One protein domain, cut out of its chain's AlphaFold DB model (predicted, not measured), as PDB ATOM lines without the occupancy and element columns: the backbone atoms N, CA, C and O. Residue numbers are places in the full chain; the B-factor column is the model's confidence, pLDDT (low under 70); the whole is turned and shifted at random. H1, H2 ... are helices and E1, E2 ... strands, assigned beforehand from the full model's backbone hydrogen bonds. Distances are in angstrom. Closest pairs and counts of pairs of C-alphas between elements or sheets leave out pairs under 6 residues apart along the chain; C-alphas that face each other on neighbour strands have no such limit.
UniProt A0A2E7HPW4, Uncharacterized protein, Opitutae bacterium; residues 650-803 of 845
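What this domain is: This is residues 650 to 803 of the 845 residues of an uncharacterized protein of Opitutae bacterium (UniProt A0A2E7HPW4). A long helical hairpin, H2 and H3, reaches out from a small head made by the strand hairpin E2 and E3, strand E1 and the last part of H3; a further long helix, H1, runs past the strand hairpin with its later residues, 661 to 675, while its first residues, 650 to 656, stick out free. The printed part has 154 residues with three named helices and three named strands, in the order H1, E1, H2, H3, E2, E3. The one sheet, E2 - E3, is antiparallel, E1 pairs with no named strand, and the class is mixed, helices and strands. The whole is only just loose, close to extended, with a radius of gyration of the C-alphas of 22.0 A, and its flat outline spans 67 by 54 by 26 A.

Where its parts are: H1 is residues 650 to 675, 37.2 A long, and begins at C-alpha 650, (-1.313, -33.273, -38.259). E1 is residues 688 to 695, 19.3 A long. H2, residues 697 to 730, measures 47.7 A and ends at C-alpha 730, (37.200, -8.740, -33.561). H3, residues 736 to 772, is the longest helix, 54.6 A. E2 is residues 783 to 787, 11.4 A long. E3, residues 791 to 802, measures 32.4 A, bends by 58 degrees at residue 798, and ends at C-alpha 802, (-14.311, 19.395, -36.991).

How they stand to each other: The closest C-alphas of H1 and E3 are those of Ala 668 and Val 792, 6.7 A apart. H1 is apart from H2 and from H3. The closest C-alphas of E1 and H3 are those of Val 690 and Gly 766, 6.2 A apart. H2 and H3 form a helical hairpin and touch, their closest C-alphas, those of Ser 697 and Ala 770, being 5.4 A apart. They run opposite ways at a shallow tilt of 17 degrees. The closest C-alphas of H3 and E3 are those of Leu 769 and Val 795, 6.7 A apart. E2 and E3 form a hairpin of antiparallel strands, with 142 degrees between their directions; N 785 and O 793 are 2.9 A apart, and so are N 795 and O 783, both within hydrogen-bond range. In H1 every O i to N i+4 pair is within hydrogen-bond range; in H2 28 of 30 are, and in H3 31 of 33.

The domain as a whole: The two C-alphas farthest apart are those of Asp 678 and Ser 732, at 69.0 A. The printed part has no cut. The link from H1 to E1, 12 residues, is long. The mean pLDDT of the printed part is 87.3; residues 678 to 685 are under 70.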
ATOM      1  N   LEU A 650      -0.426 -34.123 -37.478       89.62
ATOM      2  CA  LEU A 650      -1.313 -33.273 -38.259       89.62
ATOM      3  C   LEU A 650      -2.683 -33.185 -37.578       89.62
ATOM      4  O   LEU A 650      -3.164 -32.091 -37.300       89.62
ATOM      5  N   LEU A 651      -3.277 -34.333 -37.239       90.25
ATOM      6  CA  LEU A 651      -4.620 -34.393 -36.666       90.25
ATOM      7  C   LEU A 651      -4.710 -33.672 -35.313       90.25
ATOM      8  O   LEU A 651      -5.669 -32.947 -35.058       90.25
ATOM      9  N   TYR A 652      -3.688 -33.830 -34.469       90.69
ATOM     10  CA  TYR A 652      -3.583 -33.138 -33.190       90.69
ATOM     11  C   TYR A 652      -3.415 -31.622 -33.365       90.69
ATOM     12  O   TYR A 652      -4.055 -30.856 -32.647       90.69
ATOM     13  N   ARG A 653      -2.581 -31.174 -34.318       90.31
ATOM     14  CA  ARG A 653      -2.353 -29.745 -34.579       90.31
ATOM     15  C   ARG A 653      -3.630 -29.042 -35.039       90.31
ATOM     16  O   ARG A 653      -3.966 -28.005 -34.476       90.31
ATOM     17  N   GLU A 654      -4.339 -29.616 -36.008       90.25
ATOM     18  CA  GLU A 654      -5.598 -29.061 -36.523       90.25
ATOM     19  C   GLU A 654      -6.687 -29.022 -35.437       90.25
ATOM     20  O   GLU A 654      -7.385 -28.021 -35.280       90.25
ATOM     21  N   TYR A 655      -6.788 -30.072 -34.617       90.44
ATOM     22  CA  TYR A 655      -7.724 -30.108 -33.492       90.44
ATOM     23  C   TYR A 655      -7.384 -29.077 -32.400       90.44
ATOM     24  O   TYR A 655      -8.270 -28.387 -31.897       90.44
ATOM     25  N   ALA A 656      -6.103 -28.926 -32.045       89.00
ATOM     26  CA  ALA A 656      -5.661 -27.930 -31.070       89.00
ATOM     27  C   ALA A 656      -5.860 -26.489 -31.577       89.00
ATOM     28  O   ALA A 656      -6.222 -25.614 -30.789       89.00
ATOM     29  N   ALA A 657      -5.676 -26.244 -32.880       88.25
ATOM     30  CA  ALA A 657      -6.002 -24.967 -33.512       88.25
ATOM     31  C   ALA A 657      -7.510 -24.674 -33.437       88.25
ATOM     32  O   ALA A 657      -7.893 -23.603 -32.968       88.25
ATOM     33  N   GLN A 658      -8.363 -25.649 -33.776       88.62
ATOM     34  CA  GLN A 658      -9.819 -25.503 -33.671       88.62
ATOM     35  C   GLN A 658     -10.266 -25.172 -32.240       88.62
ATOM     36  O   GLN A 658     -11.019 -24.222 -32.043       88.62
ATOM     37  N   LEU A 659      -9.760 -25.889 -31.228       88.06
ATOM     38  CA  LEU A 659     -10.086 -25.611 -29.823       88.06
ATOM     39  C   LEU A 659      -9.707 -24.185 -29.395       88.06
ATOM     40  O   LEU A 659     -10.419 -23.571 -28.598       88.06
ATOM     41  N   LYS A 660      -8.593 -23.650 -29.910       87.88
ATOM     42  CA  LYS A 660      -8.157 -22.272 -29.644       87.88
ATOM     43  C   LYS A 660      -9.041 -21.246 -30.351       87.88
ATOM     44  O   LYS A 660      -9.438 -20.276 -29.709       87.88
ATOM     45  N   ALA A 661      -9.415 -21.485 -31.608       87.75
ATOM     46  CA  ALA A 661     -10.355 -20.640 -32.346       87.75
ATOM     47  C   ALA A 661     -11.752 -20.620 -31.687       87.75
ATOM     48  O   ALA A 661     -12.331 -19.551 -31.490       87.75
ATOM     49  N   ASP A 662     -12.262 -21.773 -31.243       89.44
ATOM     50  CA  ASP A 662     -13.536 -21.880 -30.518       89.44
ATOM     51  C   ASP A 662     -13.481 -21.160 -29.157       89.44
ATOM     52  O   ASP A 662     -14.431 -20.478 -28.755       89.44
ATOM     53  N   ALA A 663     -12.350 -21.258 -28.446       89.12
ATOM     54  CA  ALA A 663     -12.115 -20.517 -27.207       89.12
ATOM     55  C   ALA A 663     -12.035 -18.997 -27.445       89.12
ATOM     56  O   ALA A 663     -12.599 -18.235 -26.652       89.12
ATOM     57  N   LEU A 664     -11.403 -18.555 -28.541       90.31
ATOM     58  CA  LEU A 664     -11.359 -17.150 -28.950       90.31
ATOM     59  C   LEU A 664     -12.759 -16.631 -29.272       90.31
ATOM     60  O   LEU A 664     -13.144 -15.585 -28.755       90.31
ATOM     61  N   ALA A 665     -13.547 -17.374 -30.051       89.81
ATOM     62  CA  ALA A 665     -14.926 -17.018 -30.378       89.81
ATOM     63  C   ALA A 665     -15.790 -16.886 -29.110       89.81
ATOM     64  O   ALA A 665     -16.470 -15.878 -28.922       89.81
ATOM     65  N   ALA A 666     -15.688 -17.838 -28.176       89.69
ATOM     66  CA  ALA A 666     -16.406 -17.776 -26.903       89.69
ATOM     67  C   ALA A 666     -15.962 -16.602 -26.004       89.69
ATOM     68  O   ALA A 666     -16.777 -16.054 -25.256       89.69
ATOM     69  N   LEU A 667     -14.686 -16.206 -26.046       88.25
ATOM     70  CA  LEU A 667     -14.157 -15.031 -25.344       88.25
ATOM     71  C   LEU A 667     -14.595 -13.718 -26.022       88.25
ATOM     72  O   LEU A 667     -14.978 -12.771 -25.329       88.25
ATOM     73  N   ALA A 668     -14.605 -13.677 -27.353       89.62
ATOM     74  CA  ALA A 668     -15.083 -12.557 -28.151       89.62
ATOM     75  C   ALA A 668     -16.575 -12.292 -27.901       89.62
ATOM     76  O   ALA A 668     -16.938 -11.171 -27.554       89.62
ATOM     77  N   ASP A 669     -17.424 -13.321 -27.947       89.94
ATOM     78  CA  ASP A 669     -18.868 -13.194 -27.710       89.94
ATOM     79  C   ASP A 669     -19.178 -12.706 -26.282       89.94
ATOM     80  O   ASP A 669     -20.040 -11.847 -26.076       89.94
ATOM     81  N   ARG A 670     -18.432 -13.195 -25.276       88.19
ATOM     82  CA  ARG A 670     -18.527 -12.707 -23.886       88.19
ATOM     83  C   ARG A 670     -18.101 -11.245 -23.761       88.19
ATOM     84  O   ARG A 670     -18.736 -10.500 -23.016       88.19
ATOM     85  N   THR A 671     -17.044 -10.849 -24.468       87.62
ATOM     86  CA  THR A 671     -16.536  -9.470 -24.477       87.62
ATOM     87  C   THR A 671     -17.509  -8.524 -25.172       87.62
ATOM     88  O   THR A 671     -17.825  -7.468 -24.633       87.62
ATOM     89  N   LEU A 672     -18.067  -8.905 -26.322       87.19
ATOM     90  CA  LEU A 672     -19.069  -8.101 -27.017       87.19
ATOM     91  C   LEU A 672     -20.314  -7.896 -26.140       87.19
ATOM     92  O   LEU A 672     -20.785  -6.769 -25.987       87.19
ATOM     93  N   ALA A 673     -20.790  -8.957 -25.480       86.50
ATOM     94  CA  ALA A 673     -21.919  -8.881 -24.556       86.50
ATOM     95  C   ALA A 673     -21.646  -7.992 -23.321       86.50
ATOM     96  O   ALA A 673     -22.566  -7.332 -22.837       86.50
ATOM     97  N   SER A 674     -20.410  -7.938 -22.805       84.62
ATOM     98  CA  SER A 674     -20.061  -7.044 -21.687       84.62
ATOM     99  C   SER A 674     -19.875  -5.586 -22.123       84.62
ATOM    100  O   SER A 674     -20.226  -4.673 -21.366       84.62
ATOM    101  N   LEU A 675     -19.377  -5.356 -23.341       83.69
ATOM    102  CA  LEU A 675     -19.221  -4.030 -23.945       83.69
ATOM    103  C   LEU A 675     -20.565  -3.398 -24.353       83.69
ATOM    104  O   LEU A 675     -20.686  -2.178 -24.308       83.69
ATOM    105  N   GLN A 676     -21.567  -4.206 -24.718       82.31
ATOM    106  CA  GLN A 676     -22.908  -3.748 -25.123       82.31
ATOM    107  C   GLN A 676     -23.947  -3.695 -23.981       82.31
ATOM    108  O   GLN A 676     -25.068  -3.240 -24.199       82.31
ATOM    109  N   GLY A 677     -23.616  -4.172 -22.775       73.25
ATOM    110  CA  GLY A 677     -24.549  -4.208 -21.641       73.25
ATOM    111  C   GLY A 677     -24.850  -2.836 -21.014       73.25
ATOM    112  O   GLY A 677     -24.040  -1.916 -21.104       73.25
ATOM    113  N   ASP A 678     -25.975  -2.741 -20.286       55.47
ATOM    114  CA  ASP A 678     -26.583  -1.522 -19.686       55.47
ATOM    115  C   ASP A 678     -25.659  -0.598 -18.852       55.47
ATOM    116  O   ASP A 678     -26.070   0.486 -18.433       55.47
ATOM    117  N   SER A 679     -24.430  -1.017 -18.553       50.50
ATOM    118  CA  SER A 679     -23.457  -0.275 -17.750       50.50
ATOM    119  C   SER A 679     -22.239   0.243 -18.525       50.50
ATOM    120  O   SER A 679     -21.404   0.889 -17.892       50.50
ATOM    121  N   ASN A 680     -22.119  -0.012 -19.842       53.59
ATOM    122  CA  ASN A 680     -20.901   0.239 -20.639       53.59
ATOM    123  C   ASN A 680     -19.652  -0.203 -19.854       53.59
ATOM    124  O   ASN A 680     -18.802   0.610 -19.476       53.59
ATOM    125  N   SER A 681     -19.624  -1.494 -19.502       53.00
ATOM    126  CA  SER A 681     -18.671  -2.015 -18.524       53.00
ATOM    127  C   SER A 681     -17.220  -1.773 -18.954       53.00
ATOM    128  O   SER A 681     -16.907  -1.656 -20.140       53.00
ATOM    129  N   SER A 682     -16.325  -1.628 -17.971       59.50
ATOM    130  CA  SER A 682     -14.916  -1.329 -18.225       59.50
ATOM    131  C   SER A 682     -14.316  -2.334 -19.207       59.50
ATOM    132  O   SER A 682     -14.374  -3.535 -18.942       59.50
ATOM    133  N   VAL A 683     -13.713  -1.818 -20.286       62.78
ATOM    134  CA  VAL A 683     -12.965  -2.597 -21.288       62.78
ATOM    135  C   VAL A 683     -12.097  -3.648 -20.578       62.78
ATOM    136  O   VAL A 683     -11.442  -3.287 -19.592       62.78
ATOM    137  N   PRO A 684     -12.105  -4.923 -21.019       69.00
ATOM    138  CA  PRO A 684     -11.332  -5.978 -20.371       69.00
ATOM    139  C   PRO A 684      -9.846  -5.616 -20.270       69.00
ATOM    140  O   PRO A 684      -9.304  -4.880 -21.090       69.00
ATOM    141  N   SER A 685      -9.171  -6.171 -19.263       68.25
ATOM    142  CA  SER A 685      -7.723  -6.018 -19.056       68.25
ATOM    143  C   SER A 685      -6.868  -6.883 -19.995       68.25
ATOM    144  O   SER A 685      -5.678  -7.048 -19.748       68.25
ATOM    145  N   VAL A 686      -7.495  -7.489 -21.001       75.94
ATOM    146  CA  VAL A 686      -6.954  -8.497 -21.918       75.94
ATOM    147  C   VAL A 686      -7.207  -7.986 -23.337       75.94
ATOM    148  O   VAL A 686      -8.281  -7.432 -23.588       75.94
ATOM    149  N   GLY A 687      -6.240  -8.149 -24.241       83.19
ATOM    150  CA  GLY A 687      -6.270  -7.560 -25.578       83.19
ATOM    151  C   GLY A 687      -5.574  -6.205 -25.706       83.19
ATOM    152  O   GLY A 687      -5.316  -5.484 -24.738       83.19
ATOM    153  N   LEU A 688      -5.314  -5.828 -26.957       88.44
ATOM    154  CA  LEU A 688      -4.734  -4.543 -27.326       88.44
ATOM    155  C   LEU A 688      -5.825  -3.474 -27.448       88.44
ATOM    156  O   LEU A 688      -6.688  -3.553 -28.324       88.44
ATOM    157  N   LYS A 689      -5.752  -2.434 -26.612       89.94
ATOM    158  CA  LYS A 689      -6.634  -1.263 -26.689       89.94
ATOM    159  C   LYS A 689      -5.928  -0.074 -27.338       89.94
ATOM    160  O   LYS A 689      -4.895   0.366 -26.844       89.94
ATOM    161  N   VAL A 690      -6.560   0.541 -28.338       91.69
ATOM    162  CA  VAL A 690      -6.171   1.860 -28.866       91.69
ATOM    163  C   VAL A 690      -7.306   2.859 -28.663       91.69
ATOM    164  O   VAL A 690      -8.488   2.543 -28.813       91.69
ATOM    165  N   GLN A 691      -6.939   4.093 -28.319       90.25
ATOM    166  CA  GLN A 691      -7.857   5.221 -28.227       90.25
ATOM    167  C   GLN A 691      -7.389   6.342 -29.155       90.25
ATOM    168  O   GLN A 691      -6.322   6.933 -28.969       90.25
ATOM    169  N   VAL A 692      -8.228   6.680 -30.127       88.62
ATOM    170  CA  VAL A 692      -8.066   7.870 -30.959       88.62
ATOM    171  C   VAL A 692      -8.824   9.002 -30.277       88.62
ATOM    172  O   VAL A 692      -9.993   8.858 -29.933       88.62
ATOM    173  N   SER A 693      -8.158  10.138 -30.065       89.38
ATOM    174  CA  SER A 693      -8.845  11.356 -29.643       89.38
ATOM    175  C   SER A 693      -8.411  12.553 -30.468       89.38
ATOM    176  O   SER A 693      -7.211  12.839 -30.565       89.38
ATOM    177  N   LYS A 694      -9.408  13.225 -31.051       86.06
ATOM    178  CA  LYS A 694      -9.319  14.434 -31.883       86.06
ATOM    179  C   LYS A 694      -8.254  14.345 -32.976       86.06
ATOM    180  O   LYS A 694      -7.526  15.309 -33.214       86.06
ATOM    181  N   LYS A 695      -8.167  13.190 -33.641       87.19
ATOM    182  CA  LYS A 695      -7.341  12.989 -34.840       87.19
ATOM    183  C   LYS A 695      -8.203  12.501 -36.001       87.19
ATOM    184  O   LYS A 695      -9.154  11.749 -35.798       87.19
ATOM    185  N   ASP A 696      -7.843  12.939 -37.197       83.88
ATOM    186  CA  ASP A 696      -8.190  12.296 -38.462       83.88
ATOM    187  C   ASP A 696      -7.167  11.176 -38.759       83.88
ATOM    188  O   ASP A 696      -6.183  10.994 -38.028       83.88
ATOM    189  N   SER A 697      -7.358  10.426 -39.847       84.81
ATOM    190  CA  SER A 697      -6.417   9.370 -40.261       84.81
ATOM    191  C   SER A 697      -5.004   9.914 -40.537       84.81
ATOM    192  O   SER A 697      -4.007   9.256 -40.230       84.81
ATOM    193  N   ARG A 698      -4.889  11.153 -41.038       85.56
ATOM    194  CA  ARG A 698      -3.609  11.816 -41.333       85.56
ATOM    195  C   ARG A 698      -2.821  12.189 -40.075       85.56
ATOM    196  O   ARG A 698      -1.624  11.911 -40.010       85.56
ATOM    197  N   LEU A 699      -3.451  12.835 -39.093       87.06
ATOM    198  CA  LEU A 699      -2.829  13.190 -37.813       87.06
ATOM    199  C   LEU A 699      -2.534  11.944 -36.980       87.06
ATOM    200  O   LEU A 699      -1.569  11.950 -36.217       87.06
ATOM    201  N   LEU A 700      -3.336  10.882 -37.116       88.88
ATOM    202  CA  LEU A 700      -3.064   9.603 -36.470       88.88
ATOM    203  C   LEU A 700      -1.815   8.935 -37.053       88.88
ATOM    204  O   LEU A 700      -0.929   8.567 -36.286       88.88
ATOM    205  N   ARG A 701      -1.683   8.873 -38.386       89.25
ATOM    206  CA  ARG A 701      -0.459   8.384 -39.041       89.25
ATOM    207  C   ARG A 701       0.763   9.199 -38.618       89.25
ATOM    208  O   ARG A 701       1.695   8.640 -38.059       89.25
ATOM    209  N   GLY A 702       0.705  10.529 -38.733       90.56
ATOM    210  CA  GLY A 702       1.814  11.405 -38.329       90.56
ATOM    211  C   GLY A 702       2.177  11.342 -36.835       90.56
ATOM    212  O   GLY A 702       3.297  11.688 -36.463       90.56
ATOM    213  N   TYR A 703       1.257  10.895 -35.972       91.19
ATOM    214  CA  TYR A 703       1.541  10.605 -34.564       91.19
ATOM    215  C   TYR A 703       2.360   9.316 -34.404       91.19
ATOM    216  O   TYR A 703       3.376   9.342 -33.708       91.19
ATOM    217  N   TYR A 704       1.969   8.226 -35.071       92.81
ATOM    218  CA  TYR A 704       2.713   6.964 -35.035       92.81
ATOM    219  C   TYR A 704       4.062   7.058 -35.762       92.81
ATOM    220  O   TYR A 704       5.064   6.652 -35.180       92.81
ATOM    221  N   ASP A 705       4.136   7.708 -36.930       92.00
ATOM    222  CA  ASP A 705       5.398   7.992 -37.642       92.00
ATOM    223  C   ASP A 705       6.405   8.729 -36.730       92.00
ATOM    224  O   ASP A 705       7.611   8.473 -36.744       92.00
ATOM    225  N   GLY A 706       5.905   9.653 -35.900       93.12
ATOM    226  CA  GLY A 706       6.709  10.401 -34.934       93.12
ATOM    227  C   GLY A 706       7.169   9.579 -33.725       93.12
ATOM    228  O   GLY A 706       8.215   9.889 -33.152       93.12
ATOM    229  N   LEU A 707       6.415   8.547 -33.329       92.19
ATOM    230  CA  LEU A 707       6.808   7.601 -32.281       92.19
ATOM    231  C   LEU A 707       7.825   6.587 -32.805       92.19
ATOM    232  O   LEU A 707       8.869   6.418 -32.179       92.19
ATOM    233  N   ASP A 708       7.567   5.972 -33.960       90.75
ATOM    234  CA  ASP A 708       8.492   5.028 -34.591       90.75
ATOM    235  C   ASP A 708       9.834   5.704 -34.905       90.75
ATOM    236  O   ASP A 708      10.885   5.222 -34.490       90.75
ATOM    237  N   GLY A 709       9.821   6.925 -35.455       91.00
ATOM    238  CA  GLY A 709      11.041   7.716 -35.649       91.00
ATOM    239  C   GLY A 709      11.831   7.987 -34.356       91.00
ATOM    240  O   GLY A 709      13.061   8.071 -34.392       91.00
ATOM    241  N   GLN A 710      11.173   8.079 -33.192       93.69
ATOM    242  CA  GLN A 710      11.870   8.157 -31.901       93.69
ATOM    243  C   GLN A 710      12.480   6.812 -31.501       93.69
ATOM    244  O   GLN A 710      13.650   6.794 -31.110       93.69
ATOM    245  N   VAL A 711      11.722   5.716 -31.613       92.56
ATOM    246  CA  VAL A 711      12.153   4.348 -31.273       92.56
ATOM    247  C   VAL A 711      13.310   3.902 -32.167       92.56
ATOM    248  O   VAL A 711      14.372   3.553 -31.648       92.56
ATOM    249  N   GLY A 712      13.178   4.052 -33.486       91.50
ATOM    250  CA  GLY A 712      14.249   3.829 -34.455       91.50
ATOM    251  C   GLY A 712      15.499   4.644 -34.125       91.50
ATOM    252  O   GLY A 712      16.586   4.087 -34.074       91.50
ATOM    253  N   SER A 713      15.373   5.927 -33.749       93.19
ATOM    254  CA  SER A 713      16.533   6.749 -33.344       93.19
ATOM    255  C   SER A 713      17.213   6.329 -32.030       93.19
ATOM    256  O   SER A 713      18.291   6.846 -31.707       93.19
ATOM    257  N   GLN A 714      16.570   5.483 -31.220       92.94
ATOM    258  CA  GLN A 714      17.159   4.864 -30.030       92.94
ATOM    259  C   GLN A 714      17.845   3.547 -30.410       92.94
ATOM    260  O   GLN A 714      19.010   3.366 -30.057       92.94
ATOM    261  N   LEU A 715      17.177   2.705 -31.207       92.88
ATOM    262  CA  LEU A 715      17.735   1.471 -31.767       92.88
ATOM    263  C   LEU A 715      19.035   1.748 -32.544       92.88
ATOM    264  O   LEU A 715      20.081   1.202 -32.207       92.88
ATOM    265  N   ASP A 716      19.009   2.728 -33.453       93.38
ATOM    266  CA  ASP A 716      20.145   3.207 -34.255       93.38
ATOM    267  C   ASP A 716      21.384   3.594 -33.434       93.38
ATOM    268  O   ASP A 716      22.491   3.638 -33.970       93.38
ATOM    269  N   LYS A 717      21.204   4.007 -32.173       94.69
ATOM    270  CA  LYS A 717      22.307   4.392 -31.279       94.69
ATOM    271  C   LYS A 717      22.887   3.171 -30.583       94.69
ATOM    272  O   LYS A 717      24.108   3.064 -30.510       94.69
ATOM    273  N   LEU A 718      22.026   2.269 -30.118       92.81
ATOM    274  CA  LEU A 718      22.431   1.020 -29.482       92.81
ATOM    275  C   LEU A 718      23.115   0.077 -30.473       92.81
ATOM    276  O   LEU A 718      24.175  -0.452 -30.161       92.81
ATOM    277  N   GLU A 719      22.585  -0.070 -31.688       92.56
ATOM    278  CA  GLU A 719      23.206  -0.898 -32.729       92.56
ATOM    279  C   GLU A 719      24.580  -0.336 -33.141       92.56
ATOM    280  O   GLU A 719      25.546  -1.088 -33.237       92.56
ATOM    281  N   LYS A 720      24.743   0.993 -33.226       93.88
ATOM    282  CA  LYS A 720      26.066   1.614 -33.442       93.88
ATOM    283  C   LYS A 720      27.019   1.431 -32.252       93.88
ATOM    284  O   LYS A 720      28.211   1.231 -32.470       93.88
ATOM    285  N   GLU A 721      26.535   1.483 -31.008       91.12
ATOM    286  CA  GLU A 721      27.346   1.190 -29.810       91.12
ATOM    287  C   GLU A 721      27.812  -0.282 -29.815       91.12
ATOM    288  O   GLU A 721      28.995  -0.568 -29.611       91.12
ATOM    289  N   ARG A 722      26.903  -1.204 -30.148       91.88
ATOM    290  CA  ARG A 722      27.139  -2.646 -30.296       91.88
ATOM    291  C   ARG A 722      28.148  -2.974 -31.394       91.88
ATOM    292  O   ARG A 722      29.051  -3.778 -31.163       91.88
ATOM    293  N   ASP A 723      28.021  -2.365 -32.568       91.06
ATOM    294  CA  ASP A 723      28.916  -2.594 -33.706       91.06
ATOM    295  C   ASP A 723      30.332  -2.085 -33.414       91.06
ATOM    296  O   ASP A 723      31.317  -2.759 -33.728       91.06
ATOM    297  N   LEU A 724      30.458  -0.945 -32.724       90.44
ATOM    298  CA  LEU A 724      31.749  -0.454 -32.237       90.44
ATOM    299  C   LEU A 724      32.390  -1.439 -31.249       90.44
ATOM    300  O   LEU A 724      33.569  -1.756 -31.396       90.44
ATOM    301  N   ILE A 725      31.634  -1.980 -30.290       87.81
ATOM    302  CA  ILE A 725      32.153  -2.998 -29.361       87.81
ATOM    303  C   ILE A 725      32.538  -4.289 -30.103       87.81
ATOM    304  O   ILE A 725      33.614  -4.831 -29.862       87.81
ATOM    305  N   THR A 726      31.710  -4.744 -31.043       88.94
ATOM    306  CA  THR A 726      31.935  -5.977 -31.821       88.94
ATOM    307  C   THR A 726      33.147  -5.849 -32.755       88.94
ATOM    308  O   THR A 726      33.906  -6.802 -32.923       88.94
ATOM    309  N   SER A 727      33.390  -4.663 -33.323       87.88
ATOM    310  CA  SER A 727      34.615  -4.375 -34.084       87.88
ATOM    311  C   SER A 727      35.862  -4.393 -33.192       87.88
ATOM    312  O   SER A 727      36.843  -5.053 -33.531       87.88
ATOM    313  N   ALA A 728      35.804  -3.783 -32.003       83.81
ATOM    314  CA  ALA A 728      36.901  -3.827 -31.037       83.81
ATOM    315  C   ALA A 728      37.190  -5.254 -30.534       83.81
ATOM    316  O   ALA A 728      38.347  -5.594 -30.297       83.81
ATOM    317  N   GLU A 729      36.168  -6.096 -30.386       86.00
ATOM    318  CA  GLU A 729      36.295  -7.512 -30.017       86.00
ATOM    319  C   GLU A 729      36.983  -8.316 -31.125       86.00
ATOM    320  O   GLU A 729      37.957  -9.017 -30.854       86.00
ATOM    321  N   ARG A 730      36.557  -8.136 -32.383       86.00
ATOM    322  CA  ARG A 730      37.200  -8.740 -33.561       86.00
ATOM    323  C   ARG A 730      38.677  -8.356 -33.682       86.00
ATOM    324  O   ARG A 730      39.498  -9.204 -34.023       86.00
ATOM    325  N   ASP A 731      39.011  -7.107 -33.376       88.94
ATOM    326  CA  ASP A 731      40.381  -6.589 -33.430       88.94
ATOM    327  C   ASP A 731      41.195  -6.889 -32.148       88.94
ATOM    328  O   ASP A 731      42.292  -6.358 -31.979       88.94
ATOM    329  N   SER A 732      40.684  -7.724 -31.228       80.88
ATOM    330  CA  SER A 732      41.294  -8.054 -29.920       80.88
ATOM    331  C   SER A 732      41.589  -6.847 -29.005       80.88
ATOM    332  O   SER A 732      42.402  -6.932 -28.086       80.88
ATOM    333  N   ASN A 733      40.911  -5.719 -29.231       82.62
ATOM    334  CA  ASN A 733      41.074  -4.452 -28.509       82.62
ATOM    335  C   ASN A 733      39.931  -4.153 -27.514       82.62
ATOM    336  O   ASN A 733      39.966  -3.127 -26.832       82.62
ATOM    337  N   ALA A 734      38.909  -5.011 -27.422       79.69
ATOM    338  CA  ALA A 734      37.795  -4.831 -26.492       79.69
ATOM    339  C   ALA A 734      38.221  -5.005 -25.025       79.69
ATOM    340  O   ALA A 734      38.861  -5.978 -24.632       79.69
ATOM    341  N   THR A 735      37.796  -4.067 -24.181       86.00
ATOM    342  CA  THR A 735      37.951  -4.157 -22.725       86.00
ATOM    343  C   THR A 735      36.850  -5.019 -22.099       86.00
ATOM    344  O   THR A 735      35.727  -5.074 -22.597       86.00
ATOM    345  N   ALA A 736      37.121  -5.618 -20.935       83.62
ATOM    346  CA  ALA A 736      36.115  -6.384 -20.185       83.62
ATOM    347  C   ALA A 736      34.844  -5.567 -19.854       83.62
ATOM    348  O   ALA A 736      33.748  -6.116 -19.801       83.62
ATOM    349  N   ALA A 737      34.973  -4.243 -19.688       83.19
ATOM    350  CA  ALA A 737      33.836  -3.344 -19.488       83.19
ATOM    351  C   ALA A 737      32.980  -3.165 -20.758       83.19
ATOM    352  O   ALA A 737      31.764  -3.027 -20.655       83.19
ATOM    353  N   GLN A 738      33.588  -3.194 -21.950       82.00
ATOM    354  CA  GLN A 738      32.860  -3.159 -23.223       82.00
ATOM    355  C   GLN A 738      32.124  -4.476 -23.483       82.00
ATOM    356  O   GLN A 738      30.966  -4.436 -23.884       82.00
ATOM    357  N   LEU A 739      32.739  -5.626 -23.183       84.25
ATOM    358  CA  LEU A 739      32.069  -6.928 -23.291       84.25
ATOM    359  C   LEU A 739      30.868  -7.028 -22.334       84.25
ATOM    360  O   LEU A 739      29.778  -7.382 -22.766       84.25
ATOM    361  N   ALA A 740      31.013  -6.596 -21.077       86.88
ATOM    362  CA  ALA A 740      29.888  -6.525 -20.138       86.88
ATOM    363  C   ALA A 740      28.796  -5.520 -20.572       86.88
ATOM    364  O   ALA A 740      27.613  -5.744 -20.332       86.88
ATOM    365  N   ARG A 741      29.163  -4.411 -21.234       91.19
ATOM    366  CA  ARG A 741      28.192  -3.464 -21.810       91.19
ATOM    367  C   ARG A 741      27.475  -4.050 -23.035       91.19
ATOM    368  O   ARG A 741      26.311  -3.722 -23.225       91.19
ATOM    369  N   LYS A 742      28.113  -4.933 -23.813       88.56
ATOM    370  CA  LYS A 742      27.519  -5.610 -24.981       88.56
ATOM    371  C   LYS A 742      26.273  -6.415 -24.605       88.56
ATOM    372  O   LYS A 742      25.230  -6.193 -25.202       88.56
ATOM    373  N   GLU A 743      26.355  -7.249 -23.566       88.50
ATOM    374  CA  GLU A 743      25.214  -8.041 -23.070       88.50
ATOM    375  C   GLU A 743      24.037  -7.150 -22.634       88.50
ATOM    376  O   GLU A 743      22.876  -7.453 -22.904       88.50
ATOM    377  N   VAL A 744      24.336  -6.009 -22.001       91.62
ATOM    378  CA  VAL A 744      23.321  -5.020 -21.604       91.62
ATOM    379  C   VAL A 744      22.712  -4.323 -22.825       91.62
ATOM    380  O   VAL A 744      21.501  -4.124 -22.853       91.62
ATOM    381  N   ILE A 745      23.510  -3.984 -23.844       91.44
ATOM    382  CA  ILE A 745      23.009  -3.411 -25.102       91.44
ATOM    383  C   ILE A 745      22.125  -4.413 -25.848       91.44
ATOM    384  O   ILE A 745      21.063  -4.023 -26.317       91.44
ATOM    385  N   ASP A 746      22.525  -5.683 -25.947       90.50
ATOM    386  CA  ASP A 746      21.720  -6.723 -26.597       90.50
ATOM    387  C   ASP A 746      20.345  -6.857 -25.902       90.50
ATOM    388  O   ASP A 746      19.313  -6.883 -26.571       90.50
ATOM    389  N   ALA A 747      20.298  -6.808 -24.563       92.19
ATOM    390  CA  ALA A 747      19.039  -6.778 -23.812       92.19
ATOM    391  C   ALA A 747      18.232  -5.471 -24.001       92.19
ATOM    392  O   ALA A 747      17.007  -5.519 -24.137       92.19
ATOM    393  N   GLU A 748      18.885  -4.302 -24.033       93.50
ATOM    394  CA  GLU A 748      18.238  -3.008 -24.326       93.50
ATOM    395  C   GLU A 748      17.642  -2.987 -25.752       93.50
ATOM    396  O   GLU A 748      16.536  -2.478 -25.948       93.50
ATOM    397  N   ILE A 749      18.330  -3.579 -26.735       92.31
ATOM    398  CA  ILE A 749      17.883  -3.714 -28.131       92.31
ATOM    399  C   ILE A 749      16.617  -4.567 -28.221       92.31
ATOM    400  O   ILE A 749      15.649  -4.132 -28.843       92.31
ATOM    401  N   GLU A 750      16.580  -5.737 -27.580       93.12
ATOM    402  CA  GLU A 750      15.399  -6.609 -27.619       93.12
ATOM    403  C   GLU A 750      14.172  -5.953 -26.961       93.12
ATOM    404  O   GLU A 750      13.063  -6.042 -27.491       93.12
ATOM    405  N   VAL A 751      14.356  -5.182 -25.881       94.31
ATOM    406  CA  VAL A 751      13.276  -4.372 -25.283       94.31
ATOM    407  C   VAL A 751      12.777  -3.283 -26.245       94.31
ATOM    408  O   VAL A 751      11.571  -3.042 -26.334       94.31
ATOM    409  N   ILE A 752      13.674  -2.624 -26.987       92.38
ATOM    410  CA  ILE A 752      13.295  -1.605 -27.977       92.38
ATOM    411  C   ILE A 752      12.586  -2.232 -29.186       92.38
ATOM    412  O   ILE A 752      11.582  -1.679 -29.634       92.38
ATOM    413  N   ARG A 753      13.024  -3.401 -29.664       91.81
ATOM    414  CA  ARG A 753      12.365  -4.151 -30.749       91.81
ATOM    415  C   ARG A 753      10.974  -4.638 -30.347       91.81
ATOM    416  O   ARG A 753      10.026  -4.441 -31.101       91.81
ATOM    417  N   ALA A 754      10.817  -5.174 -29.135       91.06
ATOM    418  CA  ALA A 754       9.506  -5.533 -28.591       91.06
ATOM    419  C   ALA A 754       8.570  -4.312 -28.501       91.06
ATOM    420  O   ALA A 754       7.387  -4.403 -28.830       91.06
ATOM    421  N   ARG A 755       9.102  -3.143 -28.118       91.69
ATOM    422  CA  ARG A 755       8.351  -1.880 -28.117       91.69
ATOM    423  C   ARG A 755       7.975  -1.408 -29.525       91.69
ATOM    424  O   ARG A 755       6.880  -0.877 -29.687       91.69
ATOM    425  N   GLN A 756       8.847  -1.584 -30.517       90.94
ATOM    426  CA  GLN A 756       8.546  -1.254 -31.912       90.94
ATOM    427  C   GLN A 756       7.407  -2.132 -32.440       90.94
ATOM    428  O   GLN A 756       6.381  -1.605 -32.854       90.94
ATOM    429  N   ALA A 757       7.500  -3.453 -32.259       90.56
ATOM    430  CA  ALA A 757       6.443  -4.390 -32.643       90.56
ATOM    431  C   ALA A 757       5.090  -4.099 -31.955       90.56
ATOM    432  O   ALA A 757       4.032  -4.273 -32.561       90.56
ATOM    433  N   ALA A 758       5.099  -3.628 -30.702       89.56
ATOM    434  CA  ALA A 758       3.886  -3.174 -30.019       89.56
ATOM    435  C   ALA A 758       3.299  -1.895 -30.648       89.56
ATOM    436  O   ALA A 758       2.091  -1.827 -30.880       89.56
ATOM    437  N   LEU A 759       4.140  -0.906 -30.979       92.38
ATOM    438  CA  LEU A 759       3.721   0.321 -31.669       92.38
ATOM    439  C   LEU A 759       3.193   0.050 -33.083       92.38
ATOM    440  O   LEU A 759       2.237   0.703 -33.496       92.38
ATOM    441  N   ASP A 760       3.752  -0.923 -33.801       90.88
ATOM    442  CA  ASP A 760       3.258  -1.343 -35.115       90.88
ATOM    443  C   ASP A 760       1.857  -1.961 -35.012       90.88
ATOM    444  O   ASP A 760       0.957  -1.585 -35.771       90.88
ATOM    445  N   LYS A 761       1.631  -2.844 -34.022       90.62
ATOM    446  CA  LYS A 761       0.298  -3.396 -33.717       90.62
ATOM    447  C   LYS A 761      -0.700  -2.279 -33.353       90.62
ATOM    448  O   LYS A 761      -1.817  -2.273 -33.872       90.62
ATOM    449  N   GLU A 762      -0.307  -1.309 -32.521       92.62
ATOM    450  CA  GLU A 762      -1.143  -0.141 -32.188       92.62
ATOM    451  C   GLU A 762      -1.446   0.740 -33.411       92.62
ATOM    452  O   GLU A 762      -2.589   1.153 -33.602       92.62
ATOM    453  N   SER A 763      -0.447   1.016 -34.252       92.12
ATOM    454  CA  SER A 763      -0.577   1.847 -35.454       92.12
ATOM    455  C   SER A 763      -1.510   1.212 -36.482       92.12
ATOM    456  O   SER A 763      -2.396   1.887 -37.013       92.12
ATOM    457  N   ALA A 764      -1.367  -0.094 -36.726       92.38
ATOM    458  CA  ALA A 764      -2.236  -0.845 -37.627       92.38
ATOM    459  C   ALA A 764      -3.696  -0.832 -37.148       92.38
ATOM    460  O   ALA A 764      -4.606  -0.545 -37.928       92.38
ATOM    461  N   LEU A 765      -3.925  -1.078 -35.855       92.81
ATOM    462  CA  LEU A 765      -5.261  -1.084 -35.262       92.81
ATOM    463  C   LEU A 765      -5.879   0.322 -35.193       92.81
ATOM    464  O   LEU A 765      -7.068   0.491 -35.464       92.81
ATOM    465  N   GLY A 766      -5.074   1.346 -34.903       92.19
ATOM    466  CA  GLY A 766      -5.489   2.744 -34.949       92.19
ATOM    467  C   GLY A 766      -5.887   3.195 -36.357       92.19
ATOM    468  O   GLY A 766      -6.891   3.889 -36.507       92.19
ATOM    469  N   GLN A 767      -5.150   2.777 -37.391       90.94
ATOM    470  CA  GLN A 767      -5.504   3.054 -38.787       90.94
ATOM    471  C   GLN A 767      -6.798   2.330 -39.192       90.94
ATOM    472  O   GLN A 767      -7.713   3.002 -39.663       90.94
ATOM    473  N   LYS A 768      -6.943   1.027 -38.887       91.19
ATOM    474  CA  LYS A 768      -8.209   0.285 -39.085       91.19
ATOM    475  C   LYS A 768      -9.406   0.993 -38.432       91.19
ATOM    476  O   LYS A 768     -10.450   1.134 -39.059       91.19
ATOM    477  N   LEU A 769      -9.250   1.479 -37.195       92.12
ATOM    478  CA  LEU A 769     -10.286   2.248 -36.498       92.12
ATOM    479  C   LEU A 769     -10.609   3.570 -37.213       92.12
ATOM    480  O   LEU A 769     -11.780   3.892 -37.387       92.12
ATOM    481  N   ALA A 770      -9.596   4.339 -37.618       88.81
ATOM    482  CA  ALA A 770      -9.793   5.639 -38.261       88.81
ATOM    483  C   ALA A 770     -10.495   5.540 -39.625       88.81
ATOM    484  O   ALA A 770     -11.252   6.447 -39.973       88.81
ATOM    485  N   ASP A 771     -10.266   4.450 -40.361       88.38
ATOM    486  CA  ASP A 771     -10.966   4.158 -41.611       88.38
ATOM    487  C   ASP A 771     -12.419   3.721 -41.333       88.38
ATOM    488  O   ASP A 771     -13.346   4.274 -41.926       88.38
ATOM    489  N   ALA A 772     -12.638   2.834 -40.350       89.62
ATOM    490  CA  ALA A 772     -13.972   2.373 -39.942       89.62
ATOM    491  C   ALA A 772     -14.879   3.483 -39.367       89.62
ATOM    492  O   ALA A 772     -16.101   3.386 -39.460       89.62
ATOM    493  N   CYS A 773     -14.317   4.559 -38.797       87.75
ATOM    494  CA  CYS A 773     -15.081   5.675 -38.219       87.75
ATOM    495  C   CYS A 773     -16.115   6.317 -39.163       87.75
ATOM    496  O   CYS A 773     -17.043   6.949 -38.667       87.75
ATOM    497  N   GLN A 774     -15.970   6.181 -40.486       83.56
ATOM    498  CA  GLN A 774     -16.908   6.754 -41.462       83.56
ATOM    499  C   GLN A 774     -18.273   6.046 -41.468       83.56
ATOM    500  O   GLN A 774     -19.294   6.698 -41.679       83.56
ATOM    501  N   ASP A 775     -18.294   4.740 -41.184       87.19
ATOM    502  CA  ASP A 775     -19.501   3.902 -41.200       87.19
ATOM    503  C   ASP A 775     -20.129   3.721 -39.801       87.19
ATOM    504  O   ASP A 775     -21.235   3.190 -39.656       87.19
ATOM    505  N   LEU A 776     -19.435   4.168 -38.746       87.06
ATOM    506  CA  LEU A 776     -19.868   4.035 -37.354       87.06
ATOM    507  C   LEU A 776     -20.804   5.165 -36.910       87.06
ATOM    508  O   LEU A 776     -20.691   6.322 -37.311       87.06
ATOM    509  N   LYS A 777     -21.712   4.841 -35.984       86.81
ATOM    510  CA  LYS A 777     -22.578   5.835 -35.339       86.81
ATOM    511  C   LYS A 777     -21.843   6.513 -34.178       86.81
ATOM    512  O   LYS A 777     -21.258   5.813 -33.357       86.81
ATOM    513  N   PRO A 778     -21.912   7.851 -34.040       85.19
ATOM    514  CA  PRO A 778     -21.320   8.581 -32.920       85.19
ATOM    515  C   PRO A 778     -22.225   8.533 -31.675       85.19
ATOM    516  O   PRO A 778     -22.610   9.567 -31.131       85.19
ATOM    517  N   ASP A 779     -22.618   7.329 -31.256       84.56
ATOM    518  CA  ASP A 779     -23.458   7.071 -30.077       84.56
ATOM    519  C   ASP A 779     -22.693   6.394 -28.925       84.56
ATOM    520  O   ASP A 779     -23.235   6.229 -27.831       84.56
ATOM    521  N   GLY A 780     -21.420   6.045 -29.135       83.31
ATOM    522  CA  GLY A 780     -20.603   5.340 -28.156       83.31
ATOM    523  C   GLY A 780     -20.942   3.854 -28.009       83.31
ATOM    524  O   GLY A 780     -20.490   3.242 -27.041       83.31
ATOM    525  N   SER A 781     -21.713   3.266 -28.931       86.94
ATOM    526  CA  SER A 781     -21.952   1.821 -28.964       86.94
ATOM    527  C   SER A 781     -20.723   1.051 -29.463       86.94
ATOM    528  O   SER A 781     -19.935   1.549 -30.269       86.94
ATOM    529  N   TRP A 782     -20.542  -0.168 -28.950       89.38
ATOM    530  CA  TRP A 782     -19.514  -1.095 -29.420       89.38
ATOM    531  C   TRP A 782     -20.074  -2.015 -30.502       89.38
ATOM    532  O   TRP A 782     -21.153  -2.595 -30.355       89.38
ATOM    533  N   SER A 783     -19.302  -2.176 -31.570       89.38
ATOM    534  CA  SER A 783     -19.605  -3.024 -32.720       89.38
ATOM    535  C   SER A 783     -18.405  -3.901 -33.067       89.38
ATOM    536  O   SER A 783     -17.265  -3.554 -32.757       89.38
ATOM    537  N   GLU A 784     -18.662  -5.050 -33.681       92.06
ATOM    538  CA  GLU A 784     -17.626  -5.926 -34.227       92.06
ATOM    539  C   GLU A 784     -17.276  -5.464 -35.644       92.06
ATOM    540  O   GLU A 784     -18.171  -5.297 -36.473       92.06
ATOM    541  N   LEU A 785     -15.989  -5.219 -35.899       91.38
ATOM    542  CA  LEU A 785     -15.479  -4.804 -37.207       91.38
ATOM    543  C   LEU A 785     -15.015  -6.009 -38.032       91.38
ATOM    544  O   LEU A 785     -15.269  -6.083 -39.230       91.38
ATOM    545  N   GLU A 786     -14.304  -6.935 -37.388       91.19
ATOM    546  CA  GLU A 786     -13.628  -8.052 -38.044       91.19
ATOM    547  C   GLU A 786     -13.481  -9.222 -37.065       91.19
ATOM    548  O   GLU A 786     -13.112  -9.021 -35.905       91.19
ATOM    549  N   ARG A 787     -13.737 -10.442 -37.548       90.50
ATOM    550  CA  ARG A 787     -13.523 -11.703 -36.830       90.50
ATOM    551  C   ARG A 787     -12.775 -12.663 -37.747       90.50
ATOM    552  O   ARG A 787     -13.219 -12.944 -38.857       90.50
ATOM    553  N   THR A 788     -11.644 -13.149 -37.263       89.38
ATOM    554  CA  THR A 788     -10.772 -14.146 -37.896       89.38
ATOM    555  C   THR A 788     -10.531 -15.288 -36.908       89.38
ATOM    556  O   THR A 788     -10.900 -15.175 -35.739       89.38
ATOM    557  N   GLU A 789      -9.912 -16.380 -37.352       81.69
ATOM    558  CA  GLU A 789      -9.532 -17.491 -36.463       81.69
ATOM    559  C   GLU A 789      -8.490 -17.059 -35.413       81.69
ATOM    560  O   GLU A 789      -8.528 -17.529 -34.277       81.69
ATOM    561  N   ASP A 790      -7.620 -16.104 -35.770       86.44
ATOM    562  CA  ASP A 790      -6.515 -15.634 -34.928       86.44
ATOM    563  C   ASP A 790      -6.842 -14.390 -34.077       86.44
ATOM    564  O   ASP A 790      -6.166 -14.119 -33.079       86.44
ATOM    565  N   SER A 791      -7.826 -13.578 -34.490       90.25
ATOM    566  CA  SER A 791      -8.128 -12.285 -33.856       90.25
ATOM    567  C   SER A 791      -9.549 -11.758 -34.092       90.25
ATOM    568  O   SER A 791     -10.174 -12.029 -35.122       90.25
ATOM    569  N   VAL A 792     -10.046 -10.945 -33.156       92.94
ATOM    570  CA  VAL A 792     -11.342 -10.249 -33.239       92.94
ATOM    571  C   VAL A 792     -11.174  -8.784 -32.851       92.94
ATOM    572  O   VAL A 792     -10.570  -8.485 -31.819       92.94
ATOM    573  N   VAL A 793     -11.724  -7.871 -33.657       93.25
ATOM    574  CA  VAL A 793     -11.613  -6.417 -33.464       93.25
ATOM    575  C   VAL A 793     -12.983  -5.798 -33.196       93.25
ATOM    576  O   VAL A 793     -13.887  -5.851 -34.031       93.25
ATOM    577  N   PHE A 794     -13.105  -5.135 -32.047       92.62
ATOM    578  CA  PHE A 794     -14.257  -4.325 -31.664       92.62
ATOM    579  C   PHE A 794     -13.936  -2.837 -31.770       92.62
ATOM    580  O   PHE A 794     -12.841  -2.406 -31.407       92.62
ATOM    581  N   VAL A 795     -14.906  -2.041 -32.217       92.94
ATOM    582  CA  VAL A 795     -14.771  -0.595 -32.437       92.94
ATOM    583  C   VAL A 795     -15.975   0.181 -31.906       92.94
ATOM    584  O   VAL A 795     -17.110  -0.305 -31.905       92.94
ATOM    585  N   CYS A 796     -15.716   1.406 -31.454       90.56
ATOM    586  CA  CYS A 796     -16.691   2.323 -30.873       90.56
ATOM    587  C   CYS A 796     -16.358   3.770 -31.267       90.56
ATOM    588  O   CYS A 796     -15.291   4.283 -30.917       90.56
ATOM    589  N   LEU A 797     -17.285   4.458 -31.943       91.38
ATOM    590  CA  LEU A 797     -17.192   5.898 -32.198       91.38
ATOM    591  C   LEU A 797     -17.969   6.655 -31.113       91.38
ATOM    592  O   LEU A 797     -19.188   6.536 -31.001       91.38
ATOM    593  N   LYS A 798     -17.271   7.459 -30.305       89.62
ATOM    594  CA  LYS A 798     -17.890   8.243 -29.222       89.62
ATOM    595  C   LYS A 798     -18.393   9.590 -29.712       89.62
ATOM    596  O   LYS A 798     -19.435  10.048 -29.255       89.62
ATOM    597  N   ALA A 799     -17.644  10.234 -30.607       88.25
ATOM    598  CA  ALA A 799     -18.031  11.496 -31.221       88.25
ATOM    599  C   ALA A 799     -17.202  11.820 -32.471       88.25
ATOM    600  O   ALA A 799     -16.046  11.412 -32.602       88.25
ATOM    601  N   ALA A 800     -17.793  12.632 -33.346       86.94
ATOM    602  CA  ALA A 800     -17.143  13.257 -34.490       86.94
ATOM    603  C   ALA A 800     -17.125  14.782 -34.310       86.94
ATOM    604  O   ALA A 800     -18.095  15.372 -33.827       86.94
ATOM    605  N   TYR A 801     -16.030  15.426 -34.707       84.06
ATOM    606  CA  TYR A 801     -15.841  16.874 -34.604       84.06
ATOM    607  C   TYR A 801     -15.112  17.414 -35.828       84.06
ATOM    608  O   TYR A 801     -14.350  16.695 -36.465       84.06
ATOM    609  N   PHE A 802     -15.235  18.713 -36.089       81.88
ATOM    610  CA  PHE A 802     -14.311  19.395 -36.991       81.88
ATOM    611  C   PHE A 802     -13.050  19.857 -36.247       81.88
ATOM    612  O   PHE A 802     -13.139  20.480 -35.185       81.88
ATOM    613  N   LEU A 803     -11.875  19.625 -36.837       74.69
ATOM    614  CA  LEU A 803     -10.561  20.017 -36.302       74.69
ATOM    615  C   LEU A 803     -10.396  21.532 -36.123       74.69
ATOM    616  O   LEU A 803      -9.648  21.984 -35.254       74.69
TER     617      LEU A 803